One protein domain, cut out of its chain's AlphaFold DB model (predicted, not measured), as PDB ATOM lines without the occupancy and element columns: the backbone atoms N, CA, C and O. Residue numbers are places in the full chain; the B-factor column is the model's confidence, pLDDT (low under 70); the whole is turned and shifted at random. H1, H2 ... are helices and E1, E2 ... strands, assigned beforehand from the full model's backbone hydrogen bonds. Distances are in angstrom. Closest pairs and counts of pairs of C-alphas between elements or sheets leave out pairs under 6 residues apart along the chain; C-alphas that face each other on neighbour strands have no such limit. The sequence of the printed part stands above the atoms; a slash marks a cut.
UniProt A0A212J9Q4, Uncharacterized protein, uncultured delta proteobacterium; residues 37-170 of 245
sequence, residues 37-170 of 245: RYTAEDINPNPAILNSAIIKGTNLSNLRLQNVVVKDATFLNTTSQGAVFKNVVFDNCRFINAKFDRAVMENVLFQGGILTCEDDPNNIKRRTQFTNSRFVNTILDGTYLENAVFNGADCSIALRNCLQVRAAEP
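Overview. This is residues 37 to 170 of the 245 residues of an uncharacterized protein of uncultured delta proteobacterium (UniProt A0A212J9Q4). The chain winds in stacked turns as a solenoid, each turn giving one short strand and then one long strand, so that E1, E3, E5, E7 and E9 line one side and E2, E4, E6, E8 and E10 the other. The short helices H1 and H2 cap the end at E2, and the long link 117 to 133 interrupts the winding between E7 and E8. The printed part has 134 residues, with H1 and H2 followed by E1 to E10 in two parallel sheets of five strands, ordered E1 E3 E5 E7 E9 and E2 E4 E6 E8 E10. It is mostly strand, though named elements hold under half of the residues, 62. The whole is compact, with a radius of gyration of the C-alphas of 13.3 A and spans of 38 by 28 by 24 A.

Arrangement. H1, residues 40 to 43, and H2, residues 47 to 50, are close but not clearly touching, the closest C-alphas, of Ile 43 and Ile 49, being 6.6 A apart. Both are too short for any O i to N i+4 pair; the one O i to N i+3 pair in each is within hydrogen-bond range. E1, residues 54 to 56, and E3, residues 74 to 76, are parallel at 11 degrees, with N 55 and O 74 at 2.8 A. E2, residues 64 to 71, and E4, residues 84 to 91, are parallel at 3 degrees, with N 65 and O 84 at 2.9 A. The closest C-alphas of H2 and E2 are those of Leu 50 and Val 70, 6.2 A apart. H2 is on the sheet of E2; H1 is only just on it, with 5 pairs of C-alphas within 10 A, and only grazes it. E7, residues 114 to 116, and E9, residues 144 to 146, are parallel at 1 degree, with N 115 and O 144 at 2.8 A. E8, residues 134 to 141, and E10, residues 154 to 160, are parallel at 8 degrees, with N 140 and O 158 at 2.8 A.

Along the chain. H1 begins at C-alpha 40 (235.649, 278.993, 298.993) and measures 5.0 A; H2 measures 5.9 A. E2 measures 16.3 A and bends by 99 degrees at residue 67; E4 measures 17.4 A. E5, residues 94 to 96, precedes E6, residues 104 to 111, which measures 18.1 A. E8 measures 18.3 A; E10 measures 18.9 A and ends at C-alpha 160 (219.806, 254.608, 304.810).

Size, cuts and confidence. The C-alphas farthest apart, of Pro 45 and Asn 122, are 38.1 A apart. The printed part has no cut, and the link E7 to E8 is long. Mean pLDDT of the printed part is 91.5; residues 119 to 125 are under 70.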
ATOM      1  N   ARG A  37     228.841 284.460 291.792       83.00
ATOM      2  CA  ARG A  37     229.852 283.402 291.885       83.00
ATOM      3  C   ARG A  37     230.307 283.291 293.336       83.00
ATOM      4  O   ARG A  37     230.756 284.278 293.901       83.00
ATOM      5  N   TYR A  38     230.174 282.103 293.918       88.88
ATOM      6  CA  TYR A  38     230.603 281.817 295.288       88.88
ATOM      7  C   TYR A  38     231.956 281.122 295.281       88.88
ATOM      8  O   TYR A  38     232.062 280.019 294.756       88.88
ATOM      9  N   THR A  39     232.973 281.712 295.891       92.88
ATOM     10  CA  THR A  39     234.274 281.063 296.088       92.88
ATOM     11  C   THR A  39     234.363 280.397 297.463       92.88
ATOM     12  O   THR A  39     233.568 280.672 298.361       92.88
ATOM     13  N   ALA A  40     235.361 279.530 297.663       94.38
ATOM     14  CA  ALA A  40     235.649 278.993 298.993       94.38
ATOM     15  C   ALA A  40     236.018 280.101 300.002       94.38
ATOM     16  O   ALA A  40     235.709 279.965 301.181       94.38
ATOM     17  N   GLU A  41     236.636 281.199 299.553       94.25
ATOM     18  CA  GLU A  41     236.986 282.354 300.395       94.25
ATOM     19  C   GLU A  41     235.747 283.116 300.872       94.25
ATOM     20  O   GLU A  41     235.722 283.567 302.013       94.25
ATOM     21  N   ASP A  42     234.698 283.179 300.047       93.50
ATOM     22  CA  ASP A  42     233.411 283.756 300.447       93.50
ATOM     23  C   ASP A  42     232.689 282.862 301.464       93.50
ATOM     24  O   ASP A  42     232.086 283.344 302.422       93.50
ATOM     25  N   ILE A  43     232.737 281.543 301.245       96.69
ATOM     26  CA  ILE A  43     231.947 280.563 302.002       96.69
ATOM     27  C   ILE A  43     232.584 280.222 303.351       96.69
ATOM     28  O   ILE A  43     231.877 280.155 304.350       96.69
ATOM     29  N   ASN A  44     233.898 279.992 303.409       96.31
ATOM     30  CA  ASN A  44     234.591 279.554 304.628       96.31
ATOM     31  C   ASN A  44     234.314 280.430 305.869       96.31
ATOM     32  O   ASN A  44     234.036 279.859 306.925       96.31
ATOM     33  N   PRO A  45     234.373 281.778 305.802       96.81
ATOM     34  CA  PRO A  45     234.102 282.616 306.969       96.81
ATOM     35  C   PRO A  45     232.611 282.686 307.323       96.81
ATOM     36  O   PRO A  45     232.271 283.027 308.453       96.81
ATOM     37  N   ASN A  46     231.716 282.384 306.380       95.81
ATOM     38  CA  ASN A  46     230.276 282.440 306.593       95.81
ATOM     39  C   ASN A  46     229.550 281.343 305.795       95.81
ATOM     40  O   ASN A  46     228.925 281.622 304.770       95.81
ATOM     41  N   PRO A  47     229.578 280.083 306.258       95.81
ATOM     42  CA  PRO A  47     229.015 278.970 305.501       95.81
ATOM     43  C   PRO A  47     227.486 279.024 305.391       95.81
ATOM     44  O   PRO A  47     226.913 278.375 304.518       95.81
ATOM     45  N   ALA A  48     226.816 279.838 306.215       94.25
ATOM     46  CA  ALA A  48     225.373 280.047 306.141       94.25
ATOM     47  C   ALA A  48     224.927 280.688 304.815       94.25
ATOM     48  O   ALA A  48     223.766 280.534 304.440       94.25
ATOM     49  N   ILE A  49     225.832 281.342 304.068       94.50
ATOM     50  CA  ILE A  49     225.516 281.876 302.732       94.50
ATOM     51  C   ILE A  49     225.169 280.785 301.717       94.50
ATOM     52  O   ILE A  49     224.663 281.104 300.646       94.50
ATOM     53  N   LEU A  50     225.471 279.519 302.024       96.19
ATOM     54  CA  LEU A  50     225.098 278.388 301.185       96.19
ATOM     55  C   LEU A  50     223.605 278.061 301.266       96.19
ATOM     56  O   LEU A  50     223.101 277.403 300.361       96.19
ATOM     57  N   ASN A  51     222.896 278.486 302.315       96.94
ATOM     58  CA  ASN A  51     221.488 278.138 302.482       96.94
ATOM     59  C   ASN A  51     220.655 278.673 301.312       96.94
ATOM     60  O   ASN A  51     220.692 279.865 301.006       96.94
ATOM     61  N   SER A  52     219.937 277.765 300.645       96.12
ATOM     62  CA  SER A  52     219.163 278.019 299.423       96.12
ATOM     63  C   SER A  52     219.980 278.576 298.245       96.12
ATOM     64  O   SER A  52     219.412 279.043 297.256       96.12
ATOM     65  N   ALA A  53     221.314 278.548 298.320       95.06
ATOM     66  CA  ALA A  53     222.171 279.083 297.275       95.06
ATOM     67  C   ALA A  53     222.260 278.127 296.083       95.06
ATOM     68  O   ALA A  53     222.314 276.906 296.233       95.06
ATOM     69  N   ILE A  54     222.357 278.697 294.881       93.94
ATOM     70  CA  ILE A  54     222.686 277.961 293.659       93.94
ATOM     71  C   ILE A  54     224.130 278.297 293.286       93.94
ATOM     72  O   ILE A  54     224.432 279.403 292.844       93.94
ATOM     73  N   ILE A  55     225.024 277.327 293.456       93.00
ATOM     74  CA  ILE A  55     226.440 277.424 293.119       93.00
ATOM     75  C   ILE A  55     226.673 276.654 291.823       93.00
ATOM     76  O   ILE A  55     226.633 275.423 291.800       93.00
ATOM     77  N   LYS A  56     226.915 277.377 290.725       91.88
ATOM     78  CA  LYS A  56     227.092 276.791 289.390       91.88
ATOM     79  C   LYS A  56     228.527 276.936 288.894       91.88
ATOM     80  O   LYS A  56     229.099 278.021 288.950       91.88
ATOM     81  N   GLY A  57     229.103 275.851 288.379       90.25
ATOM     82  CA  GLY A  57     230.362 275.858 287.628       90.25
ATOM     83  C   GLY A  57     231.572 276.373 288.407       90.25
ATOM     84  O   GLY A  57     232.525 276.844 287.792       90.25
ATOM     85  N   THR A  58     231.519 276.364 289.743       92.44
ATOM     86  CA  THR A  58     232.529 277.032 290.568       92.44
ATOM     87  C   THR A  58     233.545 276.051 291.147       92.44
ATOM     88  O   THR A  58     233.210 274.925 291.529       92.44
ATOM     89  N   ASN A  59     234.801 276.492 291.210       94.44
ATOM     90  CA  ASN A  59     235.865 275.802 291.916       94.44
ATOM     91  C   ASN A  59     235.840 276.189 293.406       94.44
ATOM     92  O   ASN A  59     236.169 277.309 293.781       94.44
ATOM     93  N   LEU A  60     235.448 275.230 294.232       95.75
ATOM     94  CA  LEU A  60     235.394 275.253 295.688       95.75
ATOM     95  C   LEU A  60     236.522 274.396 296.293       95.75
ATOM     96  O   LEU A  60     236.367 273.813 297.367       95.75
ATOM     97  N   SER A  61     237.650 274.250 295.591       94.75
ATOM     98  CA  SER A  61     238.813 273.545 296.137       94.75
ATOM     99  C   SER A  61     239.237 274.182 297.457       94.75
ATOM    100  O   SER A  61     239.250 275.405 297.591       94.75
ATOM    101  N   ASN A  62     239.593 273.347 298.434       91.19
ATOM    102  CA  ASN A  62     239.911 273.762 299.806       91.19
ATOM    103  C   ASN A  62     238.753 274.412 300.593       91.19
ATOM    104  O   ASN A  62     239.007 275.041 301.625       91.19
ATOM    105  N   LEU A  63     237.499 274.259 300.147       97.81
ATOM    106  CA  LEU A  63     236.331 274.578 300.966       97.81
ATOM    107  C   LEU A  63     236.420 273.836 302.306       97.81
ATOM    108  O   LEU A  63     236.714 272.640 302.343       97.81
ATOM    109  N   ARG A  64     236.177 274.549 303.404       98.06
ATOM    110  CA  ARG A  64     236.187 274.026 304.768       98.06
ATOM    111  C   ARG A  64     234.860 274.346 305.432       98.06
ATOM    112  O   ARG A  64     234.594 275.493 305.772       98.06
ATOM    113  N   LEU A  65     234.046 273.318 305.632       98.38
ATOM    114  CA  LEU A  65     232.808 273.417 306.395       98.38
ATOM    115  C   LEU A  65     232.965 272.645 307.699       98.38
ATOM    116  O   LEU A  65     233.343 271.470 307.693       98.38
ATOM    117  N   GLN A  66     232.650 273.299 308.812       98.12
ATOM    118  CA  GLN A  66     232.717 272.683 310.126       98.12
ATOM    119  C   GLN A  66     231.514 273.077 310.980       98.12
ATOM    120  O   GLN A  66     231.188 274.258 311.061       98.12
ATOM    121  N   ASN A  67     230.898 272.094 311.645       98.00
ATOM    122  CA  ASN A  67     229.794 272.292 312.594       98.00
ATOM    123  C   ASN A  67     228.636 273.124 312.005       98.00
ATOM    124  O   ASN A  67     228.140 274.050 312.647       98.00
ATOM    125  N   VAL A  68     228.231 272.827 310.770       98.19
ATOM    126  CA  VAL A  68     227.231 273.620 310.043       98.19
ATOM    127  C   VAL A  68     226.149 272.737 309.437       98.19
ATOM    128  O   VAL A  68     226.408 271.618 308.992       98.19
ATOM    129  N   VAL A  69     224.930 273.272 309.399       98.44
ATOM    130  CA  VAL A  69     223.820 272.730 308.617       98.44
ATOM    131  C   VAL A  69     223.650 273.608 307.383       98.44
ATOM    132  O   VAL A  69     223.393 274.804 307.513       98.44
ATOM    133  N   VAL A  70     223.803 273.013 306.204       98.31
ATOM    134  CA  VAL A  70     223.541 273.646 304.911       98.31
ATOM    135  C   VAL A  70     222.202 273.129 304.408       98.31
ATOM    136  O   VAL A  70     222.016 271.918 304.308       98.31
ATOM    137  N   LYS A  71     221.274 274.041 304.114       98.44
ATOM    138  CA  LYS A  71     219.900 273.708 303.719       98.44
ATOM    139  C   LYS A  71     219.605 274.115 302.289       98.44
ATOM    140  O   LYS A  71     219.969 275.217 301.886       98.44
ATOM    141  N   ASP A  72     218.923 273.249 301.545       97.56
ATOM    142  CA  ASP A  72     218.323 273.560 300.238       97.56
ATOM    143  C   ASP A  72     219.312 274.113 299.188       97.56
ATOM    144  O   ASP A  72     218.924 274.780 298.228       97.56
ATOM    145  N   ALA A  73     220.613 273.866 299.360       97.06
ATOM    146  CA  ALA A  73     221.650 274.372 298.471       97.06
ATOM    147  C   ALA A  73     221.776 273.496 297.221       97.06
ATOM    148  O   ALA A  73     221.665 272.270 297.290       97.06
ATOM    149  N   THR A  74     222.075 274.103 296.074       95.94
ATOM    150  CA  THR A  74     222.351 273.387 294.824       95.94
ATOM    151  C   THR A  74     223.782 273.631 294.366       95.94
ATOM    152  O   THR A  74     224.160 274.754 294.048       95.94
ATOM    153  N   PHE A  75     224.556 272.558 294.256       95.50
ATOM    154  CA  PHE A  75     225.912 272.528 293.723       95.50
ATOM    155  C   PHE A  75     225.877 271.889 292.335       95.50
ATOM    156  O   PHE A  75     225.801 270.667 292.199       95.50
ATOM    157  N   LEU A  76     225.898 272.720 291.296       93.06
ATOM    158  CA  LEU A  76     225.805 272.297 289.902       93.06
ATOM    159  C   LEU A  76     227.156 272.463 289.208       93.06
ATOM    160  O   LEU A  76     227.652 273.578 289.075       93.06
ATOM    161  N   ASN A  77     227.730 271.377 288.693       92.00
ATOM    162  CA  ASN A  77     229.019 271.383 287.993       92.00
ATOM    163  C   ASN A  77     230.162 272.002 288.834       92.00
ATOM    164  O   ASN A  77     231.045 272.668 288.292       92.00
ATOM    165  N   THR A  78     230.137 271.841 290.160       94.06
ATOM    166  CA  THR A  78     231.171 272.374 291.062       94.06
ATOM    167  C   THR A  78     232.331 271.398 291.233       94.06
ATOM    168  O   THR A  78     232.169 270.185 291.105       94.06
ATOM    169  N   THR A  79     233.510 271.914 291.575       95.38
ATOM    170  CA  THR A  79     234.671 271.090 291.951       95.38
ATOM    171  C   THR A  79     235.156 271.493 293.333       95.38
ATOM    172  O   THR A  79     235.540 272.634 293.526       95.38
ATOM    173  N   SER A  80     235.167 270.559 294.273       96.25
ATOM    174  CA  SER A  80     235.528 270.732 295.681       96.25
ATOM    175  C   SER A  80     236.745 269.865 296.017       96.25
ATOM    176  O   SER A  80     236.727 269.085 296.971       96.25
ATOM    177  N   GLN A  81     237.789 269.943 295.185       95.69
ATOM    178  CA  GLN A  81     238.973 269.102 295.343       95.69
ATOM    179  C   GLN A  81     239.655 269.391 296.686       95.69
ATOM    180  O   GLN A  81     239.901 270.549 297.030       95.69
ATOM    181  N   GLY A  82     239.955 268.341 297.455       95.44
ATOM    182  CA  GLY A  82     240.606 268.485 298.762       95.44
ATOM    183  C   GLY A  82     239.777 269.239 299.809       95.44
ATOM    184  O   GLY A  82     240.329 269.665 300.822       95.44
ATOM    185  N   ALA A  83     238.476 269.444 299.572       97.69
ATOM    186  CA  ALA A  83     237.598 270.087 300.541       97.69
ATOM    187  C   ALA A  83     237.476 269.253 301.826       97.69
ATOM    188  O   ALA A  83     237.577 268.024 301.803       97.69
ATOM    189  N   VAL A  84     237.243 269.928 302.949       98.19
ATOM    190  CA  VAL A  84     237.115 269.310 304.271       98.19
ATOM    191  C   VAL A  84     235.737 269.621 304.839       98.19
ATOM    192  O   VAL A  84     235.362 270.784 304.987       98.19
ATOM    193  N   PHE A  85     235.004 268.573 305.192       98.12
ATOM    194  CA  PHE A  85     233.684 268.640 305.803       98.12
ATOM    195  C   PHE A  85     233.729 267.902 307.138       98.12
ATOM    196  O   PHE A  85     233.986 266.698 307.167       98.12
ATOM    197  N   LYS A  86     233.491 268.612 308.244       98.38
ATOM    198  CA  LYS A  86     233.520 268.038 309.593       98.38
ATOM    199  C   LYS A  86     232.271 268.391 310.388       98.38
ATOM    200  O   LYS A  86     232.021 269.566 310.634       98.38
ATOM    201  N   ASN A  87     231.521 267.390 310.841       98.19
ATOM    202  CA  ASN A  87     230.251 267.585 311.550       98.19
ATOM    203  C   ASN A  87     229.285 268.463 310.726       98.19
ATOM    204  O   ASN A  87     228.819 269.504 311.192       98.19
ATOM    205  N   VAL A  88     229.068 268.090 309.463       98.50
ATOM    206  CA  VAL A  88     228.252 268.860 308.512       98.50
ATOM    207  C   VAL A  88     226.980 268.096 308.189       98.50
ATOM    208  O   VAL A  88     227.034 266.900 307.904       98.50
ATOM    209  N   VAL A  89     225.851 268.798 308.175       98.62
ATOM    210  CA  VAL A  89     224.587 268.270 307.652       98.62
ATOM    211  C   VAL A  89     224.241 269.005 306.364       98.62
ATOM    212  O   VAL A  89     224.115 270.226 306.363       98.62
ATOM    213  N   PHE A  90     224.074 268.261 305.279       98.50
ATOM    214  CA  PHE A  90     223.491 268.732 304.029       98.50
ATOM    215  C   PHE A  90     222.026 268.300 303.987       98.50
ATOM    216  O   PHE A  90     221.719 267.165 303.625       98.50
ATOM    217  N   ASP A  91     221.136 269.200 304.387       98.50
ATOM    218  CA  ASP A  91     219.696 268.975 304.483       98.50
ATOM    219  C   ASP A  91     219.023 269.440 303.186       98.50
ATOM    220  O   ASP A  91     219.163 270.597 302.782       98.50
ATOM    221  N   ASN A  92     218.378 268.514 302.480       97.88
ATOM    222  CA  ASN A  92     217.716 268.738 301.195       97.88
ATOM    223  C   ASN A  92     218.614 269.411 300.127       97.88
ATOM    224  O   ASN A  92     218.161 270.158 299.260       97.88
ATOM    225  N   CYS A  93     219.928 269.168 300.183       98.12
ATOM    226  CA  CYS A  93     220.874 269.720 299.212       98.12
ATOM    227  C   CYS A  93     220.941 268.881 297.930       98.12
ATOM    228  O   CYS A  93     220.803 267.655 297.945       98.12
ATOM    229  N   ARG A  94     221.244 269.540 296.811       97.00
ATOM    230  CA  ARG A  94     221.401 268.919 295.492       97.00
ATOM    231  C   ARG A  94     222.838 269.034 295.010       97.00
ATOM    232  O   ARG A  94     223.383 270.128 294.916       97.00
ATOM    233  N   PHE A  95     223.421 267.911 294.622       96.56
ATOM    234  CA  PHE A  95     224.748 267.800 294.035       96.56
ATOM    235  C   PHE A  95     224.604 267.202 292.640       96.56
ATOM    236  O   PHE A  95     224.275 266.026 292.474       96.56
ATOM    237  N   ILE A  96     224.799 268.039 291.628       93.75
ATOM    238  CA  ILE A  96     224.591 267.689 290.225       93.75
ATOM    239  C   ILE A  96     225.928 267.871 289.525       93.75
ATOM    240  O   ILE A  96     226.435 268.989 289.441       93.75
ATOM    241  N   ASN A  97     226.526 266.779 289.046       92.56
ATOM    242  CA  ASN A  97     227.876 266.790 288.467       92.56
ATOM    243  C   ASN A  97     228.946 267.390 289.405       92.56
ATOM    244  O   ASN A  97     229.920 267.988 288.939       92.56
ATOM    245  N   ALA A  98     228.752 267.279 290.720       94.56
ATOM    246  CA  ALA A  98     229.675 267.837 291.697       94.56
ATOM    247  C   ALA A  98     230.856 266.884 291.927       94.56
ATOM    248  O   ALA A  98     230.679 265.682 292.135       94.56
ATOM    249  N   LYS A  99     232.079 267.413 291.896       95.19
ATOM    250  CA  LYS A  99     233.302 266.623 292.083       95.19
ATOM    251  C   LYS A  99     233.912 266.898 293.445       95.19
ATOM    252  O   LYS A  99     234.293 268.028 293.720       95.19
ATOM    253  N   PHE A 100     234.070 265.867 294.259       95.06
ATOM    254  CA  PHE A 100     234.648 265.941 295.603       95.06
ATOM    255  C   PHE A 100     235.996 265.227 295.685       95.06
ATOM    256  O   PHE A 100     236.335 264.656 296.711       95.06
ATOM    257  N   ASP A 101     236.765 265.207 294.597       94.44
ATOM    258  CA  ASP A 101     237.985 264.406 294.528       94.44
ATOM    259  C   ASP A 101     238.960 264.757 295.671       94.44
ATOM    260  O   ASP A 101     239.280 265.924 295.910       94.44
ATOM    261  N   ARG A 102     239.462 263.739 296.379       94.81
ATOM    262  CA  ARG A 102     240.333 263.872 297.562       94.81
ATOM    263  C   ARG A 102     239.720 264.648 298.734       94.81
ATOM    264  O   ARG A 102     240.468 265.127 299.586       94.81
ATOM    265  N   ALA A 103     238.397 264.793 298.795       95.69
ATOM    266  CA  ALA A 103     237.749 265.427 299.934       95.69
ATOM    267  C   ALA A 103     237.863 264.565 301.201       95.69
ATOM    268  O   ALA A 103     237.985 263.337 301.142       95.69
ATOM    269  N   VAL A 104     237.794 265.222 302.357       96.06
ATOM    270  CA  VAL A 104     237.717 264.581 303.672       96.06
ATOM    271  C   VAL A 104     236.347 264.867 304.267       96.06
ATOM    272  O   VAL A 104     235.957 266.026 304.398       96.06
ATOM    273  N   MET A 105     235.622 263.811 304.625       95.44
ATOM    274  CA  MET A 105     234.309 263.875 305.258       95.44
ATOM    275  C   MET A 105     234.355 263.142 306.593       95.44
ATOM    276  O   MET A 105     234.539 261.928 306.628       95.44
ATOM    277  N   GLU A 106     234.196 263.883 307.686       96.44
ATOM    278  CA  GLU A 106     234.150 263.366 309.054       96.44
ATOM    279  C   GLU A 106     232.803 263.721 309.686       96.44
ATOM    280  O   GLU A 106     232.490 264.900 309.852       96.44
ATOM    281  N   ASN A 107     232.011 262.716 310.066       96.44
ATOM    282  CA  ASN A 107     230.678 262.890 310.653       96.44
ATOM    283  C   ASN A 107     229.770 263.762 309.764       96.44
ATOM    284  O   ASN A 107     229.241 264.788 310.200       96.44
ATOM    285  N   VAL A 108     229.642 263.387 308.492       97.38
ATOM    286  CA  VAL A 108     228.824 264.116 307.513       97.38
ATOM    287  C   VAL A 108     227.512 263.378 307.272       97.38
ATOM    288  O   VAL A 108     227.504 262.168 307.056       97.38
ATOM    289  N   LEU A 109     226.405 264.115 307.271       97.88
ATOM    290  CA  LEU A 109     225.079 263.599 306.946       97.88
ATOM    291  C   LEU A 109     224.545 264.296 305.693       97.88
ATOM    292  O   LEU A 109     224.394 265.513 305.683       97.88
ATOM    293  N   PHE A 110     224.217 263.527 304.659       97.56
ATOM    294  CA  PHE A 110     223.365 263.976 303.559       97.56
ATOM    295  C   PHE A 110     221.942 263.507 303.856       97.56
ATOM    296  O   PHE A 110     221.709 262.302 303.933       97.56
ATOM    297  N   GLN A 111     221.006 264.430 304.062       97.62
ATOM    298  CA  GLN A 111     219.635 264.124 304.464       97.62
ATOM    299  C   GLN A 111     218.647 264.615 303.408       97.62
ATOM    300  O   GLN A 111     218.628 265.799 303.089       97.62
ATOM    301  N   GLY A 112     217.839 263.710 302.849       93.62
ATOM    302  CA  GLY A 112     216.778 264.040 301.885       93.62
ATOM    303  C   GLY A 112     217.261 264.675 300.574       93.62
ATOM    304  O   GLY A 112     216.458 265.224 299.828       93.62
ATOM    305  N   GLY A 113     218.569 264.649 300.310       94.56
ATOM    306  CA  GLY A 113     219.182 265.339 299.181       94.56
ATOM    307  C   GLY A 113     219.171 264.543 297.877       94.56
ATOM    308  O   GLY A 113     218.618 263.447 297.774       94.56
ATOM    309  N   ILE A 114     219.853 265.089 296.871       94.44
ATOM    310  CA  ILE A 114     220.008 264.469 295.549       94.44
ATOM    311  C   ILE A 114     221.484 264.474 295.161       94.44
ATOM    312  O   ILE A 114     222.109 265.532 295.141       94.44
ATOM    313  N   LEU A 115     222.031 263.316 294.797       93.81
ATOM    314  CA  LEU A 115     223.330 263.182 294.141       93.81
ATOM    315  C   LEU A 115     223.098 262.567 292.763       93.81
ATOM    316  O   LEU A 115     222.772 261.386 292.651       93.81
ATOM    317  N   THR A 116     223.257 263.370 291.715       90.62
ATOM    318  CA  THR A 116     222.919 262.952 290.349       90.62
ATOM    319  C   THR A 116     223.917 263.446 289.302       90.62
ATOM    320  O   THR A 116     224.779 264.293 289.580       90.62
ATOM    321  N   CYS A 117     223.813 262.901 288.092       83.44
ATOM    322  CA  CYS A 117     224.230 263.573 286.867       83.44
ATOM    323  C   CYS A 117     223.168 264.590 286.395       83.44
ATOM    324  O   CYS A 117     222.032 264.560 286.868       83.44
ATOM    325  N   GLU A 118     223.529 265.499 285.483       74.19
ATOM    326  CA  GLU A 118     222.539 266.270 284.694       74.19
ATOM    327  C   GLU A 118     221.549 265.326 283.968       74.19
ATOM    328  O   GLU A 118     221.804 264.124 283.884       74.19
ATOM    329  N   ASP A 119     220.447 265.871 283.432       60.84
ATOM    330  CA  ASP A 119     219.274 265.158 282.868       60.84
ATOM    331  C   ASP A 119     219.561 264.152 281.725       60.84
ATOM    332  O   ASP A 119     218.635 263.566 281.165       60.84
ATOM    333  N   ASP A 120     220.826 263.929 281.367       62.59
ATOM    334  CA  ASP A 120     221.251 262.841 280.492       62.59
ATOM    335  C   ASP A 120     221.807 261.665 281.320       62.59
ATOM    336  O   ASP A 120     223.003 261.640 281.643       62.59
ATOM    337  N   PRO A 121     220.981 260.645 281.628       54.50
ATOM    338  CA  PRO A 121     221.409 259.470 282.386       54.50
ATOM    339  C   PRO A 121     222.463 258.622 281.655       54.50
ATOM    340  O   PRO A 121     223.077 257.755 282.283       54.50
ATOM    341  N   ASN A 122     222.703 258.857 280.357       59.97
ATOM    342  CA  ASN A 122     223.746 258.182 279.582       59.97
ATOM    343  C   ASN A 122     225.078 258.946 279.596       59.97
ATOM    344  O   ASN A 122     226.107 258.403 279.176       59.97
ATOM    345  N   ASN A 123     225.105 260.185 280.097       67.31
ATOM    346  CA  ASN A 123     226.323 260.978 280.176       67.31
ATOM    347  C   ASN A 123     227.164 260.593 281.394       67.31
ATOM    348  O   ASN A 123     227.368 261.366 282.328       67.31
ATOM    349  N   ILE A 124     227.748 259.397 281.342       64.56
ATOM    350  CA  ILE A 124     228.603 258.866 282.409       64.56
ATOM    351  C   ILE A 124     229.806 259.770 282.731       64.56
ATOM    352  O   ILE A 124     230.395 259.634 283.800       64.56
ATOM    353  N   LYS A 125     230.193 260.698 281.841       68.12
ATOM    354  CA  LYS A 125     231.322 261.622 282.053       68.12
ATOM    355  C   LYS A 125     230.989 262.771 283.006       68.12
ATOM    356  O   LYS A 125     231.905 263.397 283.543       68.12
ATOM    357  N   ARG A 126     229.705 263.074 283.191       73.69
ATOM    358  CA  ARG A 126     229.211 264.156 284.040       73.69
ATOM    359  C   ARG A 126     228.348 263.529 285.117       73.69
ATOM    360  O   ARG A 126     227.201 263.209 284.874       73.69
ATOM    361  N   ARG A 127     228.940 263.283 286.282       84.94
ATOM    362  CA  ARG A 127     228.270 262.668 287.428       84.94
ATOM    363  C   ARG A 127     228.836 263.218 288.720       84.94
ATOM    364  O   ARG A 127     229.958 263.731 288.735       84.94
ATOM    365  N   THR A 128     228.072 263.102 289.797       90.88
ATOM    366  CA  THR A 128     228.599 263.400 291.127       90.88
ATOM    367  C   THR A 128     229.598 262.314 291.527       90.88
ATOM    368  O   THR A 128     229.292 261.125 291.457       90.88
ATOM    369  N   GLN A 129     230.818 262.709 291.884       92.25
ATOM    370  CA  GLN A 129     231.918 261.769 292.119       92.25
ATOM    371  C   GLN A 129     232.734 262.125 293.358       92.25
ATOM    372  O   GLN A 129     233.006 263.297 293.627       92.25
ATOM    373  N   PHE A 130     233.184 261.085 294.055       92.44
ATOM    374  CA  PHE A 130     234.049 261.172 295.228       92.44
ATOM    375  C   PHE A 130     235.292 260.309 295.022       92.44
ATOM    376  O   PHE A 130     235.433 259.236 295.607       92.44
ATOM    377  N   THR A 131     236.192 260.745 294.139       91.50
ATOM    378  CA  THR A 131     237.384 259.953 293.806       91.50
ATOM    379  C   THR A 131     238.448 260.109 294.886       91.50
ATOM    380  O   THR A 131     238.776 261.239 295.250       91.50
ATOM    381  N   ASN A 132     239.029 259.012 295.378       91.25
ATOM    382  CA  ASN A 132     240.109 259.017 296.379       91.25
ATOM    383  C   ASN A 132     239.793 259.883 297.613       91.25
ATOM    384  O   ASN A 132     240.672 260.552 298.157       91.25
ATOM    385  N   SER A 133     238.516 259.942 297.991       90.00
ATOM    386  CA  SER A 133     238.031 260.718 299.135       90.00
ATOM    387  C   SER A 133     238.047 259.866 300.401       90.00
ATOM    388  O   SER A 133     238.064 258.642 300.325       90.00
ATOM    389  N   ARG A 134     238.045 260.498 301.572       92.12
ATOM    390  CA  ARG A 134     237.969 259.796 302.858       92.12
ATOM    391  C   ARG A 134     236.623 260.058 303.510       92.12
ATOM    392  O   ARG A 134     236.256 261.218 303.677       92.12
ATOM    393  N   PHE A 135     235.941 258.995 303.917       90.00
ATOM    394  CA  PHE A 135     234.667 259.063 304.624       90.00
ATOM    395  C   PHE A 135     234.775 258.357 305.968       90.00
ATOM    396  O   PHE A 135     234.928 257.138 306.036       90.00
ATOM    397  N   VAL A 136     234.644 259.130 307.038       91.81
ATOM    398  CA  VAL A 136     234.580 258.640 308.410       91.81
ATOM    399  C   VAL A 136     233.215 259.020 308.959       91.81
ATOM    400  O   VAL A 136     232.904 260.203 309.079       91.81
ATOM    401  N   ASN A 137     232.400 258.020 309.294       90.50
ATOM    402  CA  ASN A 137     231.030 258.209 309.782       90.50
ATOM    403  C   ASN A 137     230.161 259.062 308.840       90.50
ATOM    404  O   ASN A 137     229.462 259.969 309.293       90.50
ATOM    405  N   THR A 138     230.204 258.787 307.533       93.50
ATOM    406  CA  THR A 138     229.352 259.487 306.563       93.50
ATOM    407  C   THR A 138     228.082 258.695 306.277       93.50
ATOM    408  O   THR A 138     228.127 257.500 305.971       93.50
ATOM    409  N   ILE A 139     226.940 259.375 306.355       96.31
ATOM    410  CA  ILE A 139     225.616 258.785 306.165       96.31
ATOM    411  C   ILE A 139     224.892 259.536 305.051       96.31
ATOM    412  O   ILE A 139     224.879 260.765 305.024       96.31
ATOM    413  N   LEU A 140     224.275 258.790 304.142       96.94
ATOM    414  CA  LEU A 140     223.291 259.297 303.199       96.94
ATOM    415  C   LEU A 140     221.943 258.727 303.625       96.94
ATOM    416  O   LEU A 140     221.741 257.515 303.563       96.94
ATOM    417  N   ASP A 141     221.058 259.591 304.109       98.12
ATOM    418  CA  ASP A 141     219.746 259.239 304.642       98.12
ATOM    419  C   ASP A 141     218.643 259.860 303.782       98.12
ATOM    420  O   ASP A 141     218.659 261.062 303.517       98.12
ATOM    421  N   GLY A 142     217.718 259.048 303.267       96.88
ATOM    422  CA  GLY A 142     216.625 259.527 302.411       96.88
ATOM    423  C   GLY A 142     217.102 260.160 301.100       96.88
ATOM    424  O   GLY A 142     216.342 260.848 300.428       96.88
ATOM    425  N   THR A 143     218.375 259.979 300.761       96.38
ATOM    426  CA  THR A 143     219.027 260.666 299.650       96.38
ATOM    427  C   THR A 143     218.817 259.891 298.354       96.38
ATOM    428  O   THR A 143     218.913 258.661 298.341       96.38
ATOM    429  N   TYR A 144     218.547 260.605 297.263       94.00
ATOM    430  CA  TYR A 144     218.453 260.054 295.912       94.00
ATOM    431  C   TYR A 144     219.844 259.936 295.284       94.00
ATOM    432  O   TYR A 144     220.593 260.914 295.263       94.00
ATOM    433  N   LEU A 145     220.185 258.760 294.751       93.00
ATOM    434  CA  LEU A 145     221.467 258.507 294.099       93.00
ATOM    435  C   LEU A 145     221.256 257.967 292.687       93.00
ATOM    436  O   LEU A 145     220.858 256.816 292.498       93.00
ATOM    437  N   GLU A 146     221.618 258.770 291.693       90.94
ATOM    438  CA  GLU A 146     221.657 258.338 290.299       90.94
ATOM    439  C   GLU A 146     223.018 258.635 289.683       90.94
ATOM    440  O   GLU A 146     223.471 259.775 289.625       90.94
ATOM    441  N   ASN A 147     223.709 257.581 289.255       88.88
ATOM    442  CA  ASN A 147     225.056 257.637 288.691       88.88
ATOM    443  C   ASN A 147     226.115 258.293 289.603       88.88
ATOM    444  O   ASN A 147     227.220 258.571 289.143       88.88
ATOM    445  N   ALA A 148     225.826 258.510 290.890       89.25
ATOM    446  CA  ALA A 148     226.825 258.944 291.859       89.25
ATOM    447  C   ALA A 148     227.824 257.810 292.142       89.25
ATOM    448  O   ALA A 148     227.415 256.657 292.283       89.25
ATOM    449  N   VAL A 149     229.122 258.125 292.224       89.94
ATOM    450  CA  VAL A 149     230.178 257.117 292.437       89.94
ATOM    451  C   VAL A 149     231.184 257.511 293.523       89.94
ATOM    452  O   VAL A 149     231.602 258.665 293.625       89.94
ATOM    453  N   PHE A 150     231.626 256.518 294.289       89.69
ATOM    454  CA  PHE A 150     232.543 256.602 295.426       89.69
ATOM    455  C   PHE A 150     233.793 255.755 295.135       89.69
ATOM    456  O   PHE A 150     233.976 254.667 295.682       89.69
ATOM    457  N   ASN A 151     234.623 256.218 294.196       87.00
ATOM    458  CA  ASN A 151     235.732 255.432 293.647       87.00
ATOM    459  C   ASN A 151     237.050 255.629 294.396       87.00
ATOM    460  O   ASN A 151     237.501 256.761 294.570       87.00
ATOM    461  N   GLY A 152     237.715 254.530 294.757       75.12
ATOM    462  CA  GLY A 152     239.027 254.550 295.420       75.12
ATOM    463  C   GLY A 152     239.008 255.255 296.776       75.12
ATOM    464  O   GLY A 152     240.042 255.699 297.267       75.12
ATOM    465  N   ALA A 153     237.824 255.431 297.344       71.44
ATOM    466  CA  ALA A 153     237.641 256.194 298.551       71.44
ATOM    467  C   ALA A 153     237.772 255.277 299.771       71.44
ATOM    468  O   ALA A 153     237.236 254.175 299.770       71.44
ATOM    469  N   ASP A 154     238.468 255.734 300.807       76.19
ATOM    470  CA  ASP A 154     238.524 255.055 302.104       76.19
ATOM    471  C   ASP A 154     237.183 255.306 302.799       76.19
ATOM    472  O   ASP A 154     236.957 256.370 303.389       76.19
ATOM    473  N   CYS A 155     236.226 254.406 302.548       73.50
ATOM    474  CA  CYS A 155     234.819 254.646 302.833       73.50
ATOM    475  C   CYS A 155     234.319 253.817 304.003       73.50
ATOM    476  O   CYS A 155     234.096 252.617 303.860       73.50
ATOM    477  N   SER A 156     233.955 254.490 305.090       85.50
ATOM    478  CA  SER A 156     232.854 254.045 305.944       85.50
ATOM    479  C   SER A 156     231.594 254.820 305.565       85.50
ATOM    480  O   SER A 156     231.387 255.943 306.033       85.50
ATOM    481  N   ILE A 157     230.782 254.240 304.679       88.75
ATOM    482  CA  ILE A 157     229.578 254.879 304.137       88.75
ATOM    483  C   ILE A 157     228.329 254.072 304.486       88.75
ATOM    484  O   ILE A 157     228.276 252.849 304.316       88.75
ATOM    485  N   ALA A 158     227.308 254.774 304.972       94.31
ATOM    486  CA  ALA A 158     225.995 254.204 305.219       94.31
ATOM    487  C   ALA A 158     224.961 254.797 304.256       94.31
ATOM    488  O   ALA A 158     224.822 256.013 304.180       94.31
ATOM    489  N   LEU A 159     224.218 253.936 303.563       95.44
ATOM    490  CA  LEU A 159     223.045 254.309 302.773       95.44
ATOM    491  C   LEU A 159     221.800 253.863 303.539       95.44
ATOM    492  O   LEU A 159     221.600 252.664 303.758       95.44
ATOM    493  N   ARG A 160     220.995 254.824 303.985       97.62
ATOM    494  CA  ARG A 160     219.806 254.608 304.810       97.62
ATOM    495  C   ARG A 160     218.599 255.236 304.142       97.62
ATOM    496  O   ARG A 160     218.678 256.353 303.653       97.62
ATOM    497  N   ASN A 161     217.475 254.525 304.110       98.00
ATOM    498  CA  ASN A 161     216.222 255.043 303.545       98.00
ATOM    499  C   ASN A 161     216.366 255.583 302.100       98.00
ATOM    500  O   ASN A 161     215.562 256.398 301.654       98.00
ATOM    501  N   CYS A 162     217.385 255.148 301.348       96.12
ATOM    502  CA  CYS A 162     217.625 255.587 299.978       96.12
ATOM    503  C   CYS A 162     216.708 254.795 299.049       96.12
ATOM    504  O   CYS A 162     216.986 253.639 298.726       96.12
ATOM    505  N   LEU A 163     215.596 255.397 298.631       90.88
ATOM    506  CA  LEU A 163     214.574 254.706 297.835       90.88
ATOM    507  C   LEU A 163     214.906 254.616 296.343       90.88
ATOM    508  O   LEU A 163     214.210 253.922 295.607       90.88
ATOM    509  N   GLN A 164     215.965 255.286 295.894       88.56
ATOM    510  CA  GLN A 164     216.427 255.192 294.520       88.56
ATOM    511  C   GLN A 164     217.944 255.286 294.468       88.56
ATOM    512  O   GLN A 164     218.520 256.369 294.551       88.56
ATOM    513  N   VAL A 165     218.574 254.119 294.347       92.56
ATOM    514  CA  VAL A 165     220.008 253.981 294.110       92.56
ATOM    515  C   VAL A 165     220.216 253.236 292.798       92.56
ATOM    516  O   VAL A 165     219.905 252.047 292.687       92.56
ATOM    517  N   ARG A 166     220.733 253.945 291.796       91.06
ATOM    518  CA  ARG A 166     221.034 253.407 290.466       91.06
ATOM    519  C   ARG A 166     222.354 253.972 289.970       91.06
ATOM    520  O   ARG A 166     222.627 255.153 290.150       91.06
ATOM    521  N   ALA A 167     223.155 253.152 289.304       85.94
ATOM    522  CA  ALA A 167     224.375 253.610 288.659       85.94
ATOM    523  C   ALA A 167     224.735 252.700 287.482       85.94
ATOM    524  O   ALA A 167     224.716 251.476 287.618       85.94
ATOM    525  N   ALA A 168     225.082 253.302 286.344       84.75
ATOM    526  CA  ALA A 168     225.621 252.572 285.195       84.75
ATOM    527  C   ALA A 168     227.017 251.988 285.484       84.75
ATOM    528  O   ALA A 168     227.366 250.919 284.988       84.75
ATOM    529  N   GLU A 169     227.793 252.687 286.313       85.81
ATOM    530  CA  GLU A 169     229.108 252.273 286.803       85.81
ATOM    531  C   GLU A 169     229.007 251.705 288.225       85.81
ATOM    532  O   GLU A 169     228.013 251.952 288.919       85.81
ATOM    533  N   PRO A 170     230.026 250.974 288.708       84.88
ATOM    534  CA  PRO A 170     230.074 250.570 290.101       84.88
ATOM    535  C   PRO A 170     229.943 251.769 291.045       84.88
ATOM    536  O   PRO A 170     230.718 252.722 290.963       84.88
TER     537      PRO A 170